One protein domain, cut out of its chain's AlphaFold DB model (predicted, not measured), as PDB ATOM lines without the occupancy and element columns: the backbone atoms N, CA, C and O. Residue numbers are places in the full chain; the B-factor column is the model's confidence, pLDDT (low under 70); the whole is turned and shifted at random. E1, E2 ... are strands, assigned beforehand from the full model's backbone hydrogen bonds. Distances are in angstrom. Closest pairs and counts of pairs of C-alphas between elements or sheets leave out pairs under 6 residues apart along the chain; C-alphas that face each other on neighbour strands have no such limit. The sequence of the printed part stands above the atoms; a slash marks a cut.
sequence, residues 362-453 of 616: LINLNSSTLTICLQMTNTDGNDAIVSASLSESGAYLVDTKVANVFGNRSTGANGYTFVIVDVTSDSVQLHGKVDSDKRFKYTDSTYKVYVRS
ATOM      1  N   LEU A 362     167.772 211.024 180.715       91.69
ATOM      2  CA  LEU A 362     168.522 209.769 180.615       91.69
ATOM      3  C   LEU A 362     167.730 208.636 181.285       91.69
ATOM      4  O   LEU A 362     167.465 208.712 182.486       91.69
ATOM      5  N   ILE A 363     167.397 207.585 180.532       91.75
ATOM      6  CA  ILE A 363     166.583 206.441 180.979       91.75
ATOM      7  C   ILE A 363     167.272 205.100 180.681       91.75
ATOM      8  O   ILE A 363     168.190 205.027 179.863       91.75
ATOM      9  N   ASN A 364     166.795 204.026 181.311       90.56
ATOM     10  CA  ASN A 364     167.173 202.650 180.985       90.56
ATOM     11  C   ASN A 364     165.983 201.923 180.327       90.56
ATOM     12  O   ASN A 364     164.965 201.691 180.983       90.56
ATOM     13  N   LEU A 365     166.091 201.592 179.031       81.94
ATOM     14  CA  LEU A 365     164.958 201.131 178.203       81.94
ATOM     15  C   LEU A 365     164.590 199.645 178.360       81.94
ATOM     16  O   LEU A 365     163.552 199.212 177.864       81.94
ATOM     17  N   ASN A 366     165.418 198.837 179.018       77.69
ATOM     18  CA  ASN A 366     165.253 197.375 179.089       77.69
ATOM     19  C   ASN A 366     166.261 196.743 180.065       77.69
ATOM     20  O   ASN A 366     166.841 195.696 179.775       77.69
ATOM     21  N   SER A 367     166.528 197.402 181.195       69.50
ATOM     22  CA  SER A 367     167.554 197.042 182.192       69.50
ATOM     23  C   SER A 367     169.012 197.005 181.700       69.50
ATOM     24  O   SER A 367     169.907 196.906 182.528       69.50
ATOM     25  N   SER A 368     169.278 197.157 180.396       72.50
ATOM     26  CA  SER A 368     170.623 197.024 179.806       72.50
ATOM     27  C   SER A 368     171.000 198.125 178.814       72.50
ATOM     28  O   SER A 368     172.178 198.312 178.526       72.50
ATOM     29  N   THR A 369     170.028 198.872 178.286       83.50
ATOM     30  CA  THR A 369     170.269 199.909 177.277       83.50
ATOM     31  C   THR A 369     169.990 201.281 177.868       83.50
ATOM     32  O   THR A 369     168.838 201.708 177.995       83.50
ATOM     33  N   LEU A 370     171.071 201.969 178.223       89.06
ATOM     34  CA  LEU A 370     171.049 203.367 178.628       89.06
ATOM     35  C   LEU A 370     170.880 204.263 177.408       89.06
ATOM     36  O   LEU A 370     171.583 204.106 176.402       89.06
ATOM     37  N   THR A 371     169.950 205.204 177.520       89.88
ATOM     38  CA  THR A 371     169.467 205.966 176.375       89.88
ATOM     39  C   THR A 371     169.083 207.383 176.782       89.88
ATOM     40  O   THR A 371     168.397 207.578 177.785       89.88
ATOM     41  N   ILE A 372     169.488 208.373 175.984       92.50
ATOM     42  CA  ILE A 372     169.038 209.762 176.121       92.50
ATOM     43  C   ILE A 372     167.772 209.995 175.294       92.50
ATOM     44  O   ILE A 372     167.692 209.607 174.125       92.50
ATOM     45  N   CYS A 373     166.782 210.645 175.894       90.50
ATOM     46  CA  CYS A 373     165.532 210.995 175.242       90.50
ATOM     47  C   CYS A 373     165.670 212.266 174.397       90.50
ATOM     48  O   CYS A 373     165.995 213.345 174.889       90.50
ATOM     49  N   LEU A 374     165.396 212.140 173.104       87.00
ATOM     50  CA  LEU A 374     165.425 213.198 172.101       87.00
ATOM     51  C   LEU A 374     163.970 213.532 171.734       87.00
ATOM     52  O   LEU A 374     163.355 212.859 170.908       87.00
ATOM     53  N   GLN A 375     163.362 214.531 172.375       78.19
ATOM     54  CA  GLN A 375     162.023 214.985 171.971       78.19
ATOM     55  C   GLN A 375     162.150 215.916 170.773       78.19
ATOM     56  O   GLN A 375     162.957 216.845 170.803       78.19
ATOM     57  N   MET A 376     161.319 215.705 169.755       64.25
ATOM     58  CA  MET A 376     161.075 216.713 168.734       64.25
ATOM     59  C   MET A 376     159.586 216.826 168.425       64.25
ATOM     60  O   MET A 376     158.901 215.835 168.173       64.25
ATOM     61  N   THR A 377     159.100 218.065 168.395       61.12
ATOM     62  CA  THR A 377     157.784 218.380 167.839       61.12
ATOM     63  C   THR A 377     157.828 218.170 166.328       61.12
ATOM     64  O   THR A 377     158.510 218.919 165.623       61.12
ATOM     65  N   ASN A 378     157.115 217.165 165.809       57.56
ATOM     66  CA  ASN A 378     156.937 217.030 164.363       57.56
ATOM     67  C   ASN A 378     156.156 218.233 163.812       57.56
ATOM     68  O   ASN A 378     155.434 218.915 164.541       57.56
ATOM     69  N   THR A 379     156.239 218.469 162.500       52.41
ATOM     70  CA  THR A 379     155.474 219.525 161.802       52.41
ATOM     71  C   THR A 379     153.965 219.446 162.034       52.41
ATOM     72  O   THR A 379     153.279 220.460 161.932       52.41
ATOM     73  N   ASP A 380     153.468 218.263 162.391       59.50
ATOM     74  CA  ASP A 380     152.053 217.991 162.637       59.50
ATOM     75  C   ASP A 380     151.637 218.270 164.094       59.50
ATOM     76  O   ASP A 380     150.503 217.997 164.480       59.50
ATOM     77  N   GLY A 381     152.549 218.786 164.927       59.72
ATOM     78  CA  GLY A 381     152.304 219.077 166.343       59.72
ATOM     79  C   GLY A 381     152.299 217.848 167.258       59.72
ATOM     80  O   GLY A 381     152.113 217.997 168.462       59.72
ATOM     81  N   ASN A 382     152.529 216.650 166.715       66.38
ATOM     82  CA  ASN A 382     152.720 215.436 167.500       66.38
ATOM     83  C   ASN A 382     154.198 215.309 167.871       66.38
ATOM     84  O   ASN A 382     155.043 215.104 166.996       66.38
ATOM     85  N   ASP A 383     154.510 215.423 169.156       64.69
ATOM     86  CA  ASP A 383     155.851 215.148 169.656       64.69
ATOM     87  C   ASP A 383     156.175 213.661 169.440       64.69
ATOM     88  O   ASP A 383     155.504 212.779 169.978       64.69
ATOM     89  N   ALA A 384     157.192 213.378 168.627       65.19
ATOM     90  CA  ALA A 384     157.795 212.055 168.565       65.19
ATOM     91  C   ALA A 384     159.045 212.095 169.439       65.19
ATOM     92  O   ALA A 384     159.962 212.880 169.186       65.19
ATOM     93  N   ILE A 385     159.074 211.269 170.483       68.38
ATOM     94  CA  ILE A 385     160.273 211.124 171.296       68.38
ATOM     95  C   ILE A 385     161.085 209.973 170.717       68.38
ATOM     96  O   ILE A 385     160.670 208.815 170.761       68.38
ATOM     97  N   VAL A 386     162.222 210.320 170.124       76.75
ATOM     98  CA  VAL A 386     163.239 209.370 169.672       76.75
ATOM     99  C   VAL A 386     164.294 209.263 170.762       76.75
ATOM    100  O   VAL A 386     164.329 210.055 171.698       76.75
ATOM    101  N   SER A 387     165.115 208.230 170.718       83.88
ATOM    102  CA  SER A 387     166.020 207.908 171.807       83.88
ATOM    103  C   SER A 387     167.354 207.455 171.221       83.88
ATOM    104  O   SER A 387     167.340 206.667 170.277       83.88
ATOM    105  N   ALA A 388     168.479 207.940 171.743       85.94
ATOM    106  CA  ALA A 388     169.811 207.534 171.291       85.94
ATOM    107  C   ALA A 388     170.519 206.726 172.380       85.94
ATOM    108  O   ALA A 388     170.633 207.184 173.519       85.94
ATOM    109  N   SER A 389     170.962 205.514 172.039       87.62
ATOM    110  CA  SER A 389     171.734 204.683 172.966       87.62
ATOM    111  C   SER A 389     173.087 205.334 173.242       87.62
ATOM    112  O   SER A 389     173.716 205.856 172.325       87.62
ATOM    113  N   LEU A 390     173.581 205.239 174.478       87.75
ATOM    114  CA  LEU A 390     174.936 205.696 174.821       87.75
ATOM    115  C   LEU A 390     176.022 204.938 174.030       87.75
ATOM    116  O   LEU A 390     177.086 205.480 173.743       87.75
ATOM    117  N   SER A 391     175.731 203.711 173.585       86.75
ATOM    118  CA  SER A 391     176.623 202.954 172.695       86.75
ATOM    119  C   SER A 391     176.785 203.593 171.305       86.75
ATOM    120  O   SER A 391     177.788 203.369 170.626       86.75
ATOM    121  N   GLU A 392     175.846 204.444 170.886       87.31
ATOM    122  CA  GLU A 392     175.878 205.156 169.611       87.31
ATOM    123  C   GLU A 392     176.525 206.536 169.777       87.31
ATOM    124  O   GLU A 392     175.871 207.574 169.709       87.31
ATOM    125  N   SER A 393     177.843 206.572 169.971       88.25
ATOM    126  CA  SER A 393     178.542 207.846 170.179       88.25
ATOM    127  C   SER A 393     178.313 208.846 169.025       88.25
ATOM    128  O   SER A 393     178.383 208.500 167.833       88.25
ATOM    129  N   GLY A 394     178.049 210.112 169.354       88.94
ATOM    130  CA  GLY A 394     177.738 211.156 168.376       88.94
ATOM    131  C   GLY A 394     177.190 212.445 168.985       88.94
ATOM    132  O   GLY A 394     176.952 212.525 170.180       88.94
ATOM    133  N   ALA A 395     176.969 213.452 168.140       89.06
ATOM    134  CA  ALA A 395     176.292 214.686 168.522       89.06
ATOM    135  C   ALA A 395     174.816 214.621 168.104       89.06
ATOM    136  O   ALA A 395     174.522 214.229 166.974       89.06
ATOM    137  N   TYR A 396     173.899 215.024 168.979       89.81
ATOM    138  CA  TYR A 396     172.450 214.916 168.780       89.81
ATOM    139  C   TYR A 396     171.750 216.236 169.103       89.81
ATOM    140  O   TYR A 396     172.228 217.004 169.936       89.81
ATOM    141  N   LEU A 397     170.615 216.509 168.453       86.88
ATOM    142  CA  LEU A 397     169.746 217.632 168.822       86.88
ATOM    143  C   LEU A 397     168.772 217.219 169.925       86.88
ATOM    144  O   LEU A 397     168.104 216.194 169.811       86.88
ATOM    145  N   VAL A 398     168.650 218.058 170.952       85.94
ATOM    146  CA  VAL A 398     167.662 217.915 172.031       85.94
ATOM    147  C   VAL A 398     166.819 219.184 172.102       85.94
ATOM    148  O   VAL A 398     167.362 220.292 172.144       85.94
ATOM    149  N   ASP A 399     165.493 219.036 172.098       80.69
ATOM    150  CA  ASP A 399     164.565 220.149 172.314       80.69
ATOM    151  C   ASP A 399     164.637 220.631 173.777       80.69
ATOM    152  O   ASP A 399     164.601 219.838 174.716       80.69
ATOM    153  N   THR A 400     164.765 221.946 173.977       74.31
ATOM    154  CA  THR A 400     164.875 222.585 175.306       74.31
ATOM    155  C   THR A 400     163.583 223.242 175.785       74.31
ATOM    156  O   THR A 400     163.595 224.000 176.757       74.31
ATOM    157  N   LYS A 401     162.453 223.002 175.106       68.88
ATOM    158  CA  LYS A 401     161.136 223.479 175.563       68.88
ATOM    159  C   LYS A 401     160.706 222.861 176.892       68.88
ATOM    160  O   LYS A 401     159.905 223.462 177.604       68.88
ATOM    161  N   VAL A 402     161.210 221.672 177.209       64.88
ATOM    162  CA  VAL A 402     160.956 221.002 178.485       64.88
ATOM    163  C   VAL A 402     162.064 221.383 179.459       64.88
ATOM    164  O   VAL A 402     163.238 221.405 179.093       64.88
ATOM    165  N   ALA A 403     161.690 221.718 180.694       67.06
ATOM    166  CA  ALA A 403     162.659 221.970 181.749       67.06
ATOM    167  C   ALA A 403     163.446 220.679 182.024       67.06
ATOM    168  O   ALA A 403     162.917 219.743 182.609       67.06
ATOM    169  N   ASN A 404     164.700 220.635 181.582       76.38
ATOM    170  CA  ASN A 404     165.606 219.505 181.768       76.38
ATOM    171  C   ASN A 404     166.979 219.994 182.254       76.38
ATOM    172  O   ASN A 404     167.179 221.189 182.487       76.38
ATOM    173  N   VAL A 405     167.938 219.072 182.400       79.25
ATOM    174  CA  VAL A 405     169.304 219.396 182.855       79.25
ATOM    175  C   VAL A 405     170.024 220.394 181.936       79.25
ATOM    176  O   VAL A 405     170.905 221.119 182.377       79.25
ATOM    177  N   PHE A 406     169.616 220.500 180.668       81.38
ATOM    178  CA  PHE A 406     170.173 221.454 179.703       81.38
ATOM    179  C   PHE A 406     169.535 222.857 179.792       81.38
ATOM    180  O   PHE A 406     169.909 223.770 179.042       81.38
ATOM    181  N   GLY A 407     168.619 223.040 180.749       68.00
ATOM    182  CA  GLY A 407     167.954 224.287 181.095       68.00
ATOM    183  C   GLY A 407     166.710 224.574 180.255       68.00
ATOM    184  O   GLY A 407     166.614 224.213 179.085       68.00
ATOM    185  N   ASN A 408     165.761 225.306 180.845       64.12
ATOM    186  CA  ASN A 408     164.634 225.861 180.104       64.12
ATOM    187  C   ASN A 408     165.098 227.111 179.337       64.12
ATOM    188  O   ASN A 408     165.261 228.185 179.919       64.12
ATOM    189  N   ARG A 409     165.325 226.982 178.027       62.56
ATOM    190  CA  ARG A 409     165.743 228.110 177.172       62.56
ATOM    191  C   ARG A 409     164.569 228.798 176.462       62.56
ATOM    192  O   ARG A 409     164.785 229.587 175.542       62.56
ATOM    193  N   SER A 410     163.327 228.556 176.895       55.03
ATOM    194  CA  SER A 410     162.133 229.142 176.280       55.03
ATOM    195  C   SER A 410     161.945 230.613 176.678       55.03
ATOM    196  O   SER A 410     161.284 230.921 177.668       55.03
ATOM    197  N   THR A 411     162.480 231.564 175.912       50.03
ATOM    198  CA  THR A 411     162.052 232.976 176.065       50.03
ATOM    199  C   THR A 411     161.697 233.690 174.760       50.03
ATOM    200  O   THR A 411     161.229 234.826 174.796       50.03
ATOM    201  N   GLY A 412     161.800 233.033 173.600       50.84
ATOM    202  CA  GLY A 412     161.348 233.593 172.322       50.84
ATOM    203  C   GLY A 412     160.023 232.993 171.856       50.84
ATOM    204  O   GLY A 412     159.981 231.822 171.501       50.84
ATOM    205  N   ALA A 413     158.963 233.802 171.766       49.00
ATOM    206  CA  ALA A 413     157.603 233.385 171.393       49.00
ATOM    207  C   ALA A 413     157.444 232.689 170.017       49.00
ATOM    208  O   ALA A 413     156.341 232.270 169.701       49.00
ATOM    209  N   ASN A 414     158.500 232.561 169.197       51.94
ATOM    210  CA  ASN A 414     158.433 232.005 167.836       51.94
ATOM    211  C   ASN A 414     159.696 231.223 167.397       51.94
ATOM    212  O   ASN A 414     159.932 231.075 166.199       51.94
ATOM    213  N   GLY A 415     160.545 230.755 168.321       57.00
ATOM    214  CA  GLY A 415     161.795 230.063 167.974       57.00
ATOM    215  C   GLY A 415     161.892 228.679 168.603       57.00
ATOM    216  O   GLY A 415     161.725 228.542 169.809       57.00
ATOM    217  N   TYR A 416     162.189 227.655 167.802       55.44
ATOM    218  CA  TYR A 416     162.642 226.371 168.337       55.44
ATOM    219  C   TYR A 416     164.058 226.550 168.900       55.44
ATOM    220  O   TYR A 416     164.974 226.900 168.153       55.44
ATOM    221  N   THR A 417     164.246 226.326 170.198       70.81
ATOM    222  CA  THR A 417     165.572 226.254 170.822       70.81
ATOM    223  C   THR A 417     165.963 224.794 170.990       70.81
ATOM    224  O   THR A 417     165.453 224.092 171.860       70.81
ATOM    225  N   PHE A 418     166.890 224.348 170.152       79.25
ATOM    226  CA  PHE A 418     167.573 223.073 170.323       79.25
ATOM    227  C   PHE A 418     168.941 223.312 170.952       79.25
ATOM    228  O   PHE A 418     169.563 224.356 170.729       79.25
ATOM    229  N   VAL A 419     169.427 222.323 171.690       84.94
ATOM    230  CA  VAL A 419     170.840 222.214 172.058       84.94
ATOM    231  C   VAL A 419     171.458 221.023 171.350       84.94
ATOM    232  O   VAL A 419     170.766 220.070 170.998       84.94
ATOM    233  N   ILE A 420     172.767 221.097 171.127       87.00
ATOM    234  CA  ILE A 420     173.550 219.947 170.691       87.00
ATOM    235  C   ILE A 420     174.080 219.278 171.954       87.00
ATOM    236  O   ILE A 420     174.671 219.954 172.800       87.00
ATOM    237  N   VAL A 421     173.859 217.975 172.077       90.06
ATOM    238  CA  VAL A 421     174.442 217.144 173.131       90.06
ATOM    239  C   VAL A 421     175.406 216.145 172.509       90.06
ATOM    240  O   VAL A 421     175.089 215.522 171.497       90.06
ATOM    241  N   ASP A 422     176.581 216.005 173.104       90.12
ATOM    242  CA  ASP A 422     177.541 214.964 172.776       90.12
ATOM    243  C   ASP A 422     177.233 213.730 173.626       90.12
ATOM    244  O   ASP A 422     177.246 213.784 174.856       90.12
ATOM    245  N   VAL A 423     176.939 212.624 172.955       90.50
ATOM    246  CA  VAL A 423     176.684 211.311 173.544       90.50
ATOM    247  C   VAL A 423     177.907 210.434 173.305       90.50
ATOM    248  O   VAL A 423     178.410 210.339 172.184       90.50
ATOM    249  N   THR A 424     178.380 209.787 174.360       89.38
ATOM    250  CA  THR A 424     179.416 208.749 174.344       89.38
ATOM    251  C   THR A 424     178.932 207.551 175.164       89.38
ATOM    252  O   THR A 424     177.867 207.624 175.783       89.38
ATOM    253  N   SER A 425     179.715 206.468 175.213       85.62
ATOM    254  CA  SER A 425     179.426 205.344 176.117       85.62
ATOM    255  C   SER A 425     179.358 205.774 177.584       85.62
ATOM    256  O   SER A 425     178.614 205.180 178.359       85.62
ATOM    257  N   ASP A 426     180.082 206.841 177.931       86.00
ATOM    258  CA  ASP A 426     180.390 207.199 179.312       86.00
ATOM    259  C   ASP A 426     179.767 208.544 179.722       86.00
ATOM    260  O   ASP A 426     179.885 208.962 180.874       86.00
ATOM    261  N   SER A 427     179.128 209.276 178.803       89.69
ATOM    262  CA  SER A 427     178.594 210.610 179.092       89.69
ATOM    263  C   SER A 427     177.555 211.095 178.083       89.69
ATOM    264  O   SER A 427     177.650 210.811 176.893       89.69
ATOM    265  N   VAL A 428     176.651 211.960 178.538       91.69
ATOM    266  CA  VAL A 428     175.761 212.779 177.706       91.69
ATOM    267  C   VAL A 428     175.907 214.232 178.141       91.69
ATOM    268  O   VAL A 428     175.383 214.606 179.182       91.69
ATOM    269  N   GLN A 429     176.611 215.065 177.382       92.12
ATOM    270  CA  GLN A 429     176.958 216.428 177.808       92.12
ATOM    271  C   GLN A 429     176.524 217.474 176.788       92.12
ATOM    272  O   GLN A 429     176.486 217.212 175.591       92.12
ATOM    273  N   LEU A 430     176.224 218.688 177.246       88.88
ATOM    274  CA  LEU A 430     176.013 219.840 176.378       88.88
ATOM    275  C   LEU A 430     177.284 220.093 175.559       88.88
ATOM    276  O   LEU A 430     178.378 220.162 176.119       88.88
ATOM    277  N   HIS A 431     177.134 220.271 174.246       85.75
ATOM    278  CA  HIS A 431     178.259 220.490 173.343       85.75
ATOM    279  C   HIS A 431     179.056 221.730 173.773       85.75
ATOM    280  O   HIS A 431     178.598 222.868 173.650       85.75
ATOM    281  N   GLY A 432     180.257 221.505 174.310       67.12
ATOM    282  CA  GLY A 432     181.021 222.508 175.062       67.12
ATOM    283  C   GLY A 432     181.647 223.632 174.229       67.12
ATOM    284  O   GLY A 432     182.351 224.478 174.782       67.12
ATOM    285  N   LYS A 433     181.436 223.666 172.908       64.25
ATOM    286  CA  LYS A 433     181.987 224.701 172.026       64.25
ATOM    287  C   LYS A 433     180.893 225.556 171.408       64.25
ATOM    288  O   LYS A 433     179.994 225.069 170.730       64.25
ATOM    289  N   VAL A 434     181.043 226.871 171.581       57.53
ATOM    290  CA  VAL A 434     180.360 227.864 170.752       57.53
ATOM    291  C   VAL A 434     180.966 227.770 169.355       57.53
ATOM    292  O   VAL A 434     181.963 228.412 169.042       57.53
ATOM    293  N   ASP A 435     180.379 226.927 168.518       64.00
ATOM    294  CA  ASP A 435     180.737 226.809 167.110       64.00
ATOM    295  C   ASP A 435     180.099 227.968 166.321       64.00
ATOM    296  O   ASP A 435     179.231 227.758 165.475       64.00
ATOM    297  N   SER A 436     180.505 229.210 166.622       58.91
ATOM    298  CA  SER A 436     179.891 230.441 166.090       58.91
ATOM    299  C   SER A 436     179.823 230.496 164.559       58.91
ATOM    300  O   SER A 436     178.960 231.184 164.018       58.91
ATOM    301  N   ASP A 437     180.670 229.726 163.870       63.97
ATOM    302  CA  ASP A 437     180.776 229.714 162.410       63.97
ATOM    303  C   ASP A 437     180.335 228.394 161.758       63.97
ATOM    304  O   ASP A 437     180.370 228.267 160.529       63.97
ATOM    305  N   LYS A 438     179.901 227.388 162.534       66.69
ATOM    306  CA  LYS A 438     179.487 226.106 161.950       66.69
ATOM    307  C   LYS A 438     177.991 226.073 161.701       66.69
ATOM    308  O   LYS A 438     177.164 226.436 162.531       66.69
ATOM    309  N   ARG A 439     177.635 225.575 160.519       68.56
ATOM    310  CA  ARG A 439     176.263 225.180 160.204       68.56
ATOM    311  C   ARG A 439     176.148 223.684 160.421       68.56
ATOM    312  O   ARG A 439     176.998 222.925 159.965       68.56
ATOM    313  N   PHE A 440     175.075 223.267 161.063       70.19
ATOM    314  CA  PHE A 440     174.800 221.865 161.318       70.19
ATOM    315  C   PHE A 440     173.713 221.367 160.364       70.19
ATOM    316  O   PHE A 440     172.792 222.108 160.014       70.19
ATOM    317  N   LYS A 441     173.843 220.121 159.901       72.00
ATOM    318  CA  LYS A 441     172.773 219.379 159.223       72.00
ATOM    319  C   LYS A 441     172.477 218.143 160.066       72.00
ATOM    320  O   LYS A 441     173.412 217.516 160.554       72.00
ATOM    321  N   TYR A 442     171.208 217.788 160.207       67.19
ATOM    322  CA  TYR A 442     170.791 216.538 160.839       67.19
ATOM    323  C   TYR A 442     170.143 215.609 159.806       67.19
ATOM    324  O   TYR A 442     169.670 216.060 158.755       67.19
ATOM    325  N   THR A 443     170.188 214.306 160.074       57.44
ATOM    326  CA  THR A 443     169.450 213.277 159.327       57.44
ATOM    327  C   THR A 443     168.062 213.090 159.936       57.44
ATOM    328  O   THR A 443     167.895 213.222 161.146       57.44
ATOM    329  N   ASP A 444     167.066 212.825 159.096       61.19
ATOM    330  CA  ASP A 444     165.637 212.929 159.433       61.19
ATOM    331  C   ASP A 444     165.137 211.939 160.498       61.19
ATOM    332  O   ASP A 444     164.212 212.271 161.228       61.19
ATOM    333  N   SER A 445     165.747 210.760 160.619       65.31
ATOM    334  CA  SER A 445     165.265 209.698 161.519       65.31
ATOM    335  C   SER A 445     166.126 209.464 162.762       65.31
ATOM    336  O   SER A 445     165.600 209.030 163.782       65.31
ATOM    337  N   THR A 446     167.430 209.754 162.710       68.50
ATOM    338  CA  THR A 446     168.362 209.496 163.829       68.50
ATOM    339  C   THR A 446     168.757 210.746 164.606       68.50
ATOM    340  O   THR A 446     169.389 210.630 165.651       68.50
ATOM    341  N   TYR A 447     168.445 211.942 164.091       74.94
ATOM    342  CA  TYR A 447     168.770 213.243 164.701       74.94
ATOM    343  C   TYR A 447     170.252 213.478 165.009       74.94
ATOM    344  O   TYR A 447     170.617 214.457 165.666       74.94
ATOM    345  N   LYS A 448     171.118 212.612 164.479       83.94
ATOM    346  CA  LYS A 448     172.561 212.753 164.555       83.94
ATOM    347  C   LYS A 448     172.981 213.966 163.737       83.94
ATOM    348  O   LYS A 448     172.588 214.138 162.578       83.94
ATOM    349  N   VAL A 449     173.767 214.822 164.367       83.44
ATOM    350  CA  VAL A 449     174.232 216.083 163.816       83.44
ATOM    351  C   VAL A 449     175.574 215.885 163.130       83.44
ATOM    352  O   VAL A 449     176.500 215.294 163.682       83.44
ATOM    353  N   TYR A 450     175.697 216.458 161.936       80.12
ATOM    354  CA  TYR A 450     176.941 216.523 161.188       80.12
ATOM    355  C   TYR A 450     177.338 217.983 160.977       80.12
ATOM    356  O   TYR A 450     176.520 218.827 160.584       80.12
ATOM    357  N   VAL A 451     178.617 218.280 161.213       75.31
ATOM    358  CA  VAL A 451     179.210 219.571 160.858       75.31
ATOM    359  C   VAL A 451     179.171 219.709 159.341       75.31
ATOM    360  O   VAL A 451     179.755 218.904 158.615       75.31
ATOM    361  N   ARG A 452     178.520 220.758 158.839       72.81
ATOM    362  CA  ARG A 452     178.661 221.147 157.438       72.81
ATOM    363  C   ARG A 452     180.061 221.735 157.287       72.81
ATOM    364  O   ARG A 452     180.296 222.842 157.763       72.81
ATOM    365  N   SER A 453     180.980 220.996 156.667       62.75
ATOM    366  CA  SER A 453     182.338 221.468 156.373       62.75
ATOM    367  C   SER A 453     182.278 222.859 155.733       62.75
ATOM    368  O   SER A 453     181.724 223.035 154.644       62.75
TER     369      SER A 453
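Overview. This is residues 362 to 453 of the 616 residues of an uncharacterized protein of Neocallimastix californiae (UniProt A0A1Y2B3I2). Two small antiparallel sheets of three strands each, E1 E2 E3 and E4 E5 E6, make a sandwich, partly face to face, with E2 closest to E4. A third, two-stranded hairpin, E7 and E8, packs on E4 through E8, and a long loop, residues 400 to 417, swings out between E4 and E5. The 92 printed residues hold no named helix and eight strands, E1 to E8 along the chain, and the sheet orders are E1 - E2 - E3, E4 - E5 - E6 and E7 - E8. The class is all strand, though under half of the residues, 42 of 92, are in named elements. The whole is compact, with a radius of gyration of the C-alphas of 13.4 A and spans of 39 by 32 by 24 A.

Arrangement. E1, residues 362 to 364, and E2, residues 370 to 377, form a hairpin, with N 363 and O 371 2.9 A apart. E2 and E3, residues 383 to 389, form the next hairpin, with N 374 and O 386 2.7 A apart; E1 E2 E3 is a meander, each strand the antiparallel neighbour of the one before. A second meander is E4, residues 394 to 399, E5, residues 418 to 423, and E6, residues 427 to 430. In it N 396 and O 421 are 2.8 A apart across E4 and E5, and N 422 and O 429 are 2.8 A apart across E5 and E6. In the sandwich, two sheets face to face, the best planes of the facing parts are 2 degrees apart and the strands stand at 18 degrees. The closest C-alphas of E2 and E4 are those of Leu 374 and Val 398, 5.2 A apart. E7, residues 439 to 442, and E8, residues 449 to 452, form a hairpin, with N 450 and O 441 2.9 A apart. The closest C-alphas of E4 and E8 are those of Ala 395 and Val 449, 5.3 A apart. E3 and E7 are apart.

Along the chain. E1 begins at C-alpha 362, (168.522, 209.769, 180.615). E2, the longest strand by residues, measures 22.8 A, E3 19.3 A, E4 16.4 A and E5 15.2 A from first to last C-alpha. E8 ends at C-alpha 452, (178.661, 221.147, 157.438).

Size, cuts and confidence. The C-alphas farthest apart are those of Ser 367 and Asp 437, 40.4 A. The printed part has no cut, and the long link is E4 to E5, with 18 residues. The mean pLDDT of the printed part is 74.9; 38 residues are under 70, among them residues 376 to 385 and 407 to 416.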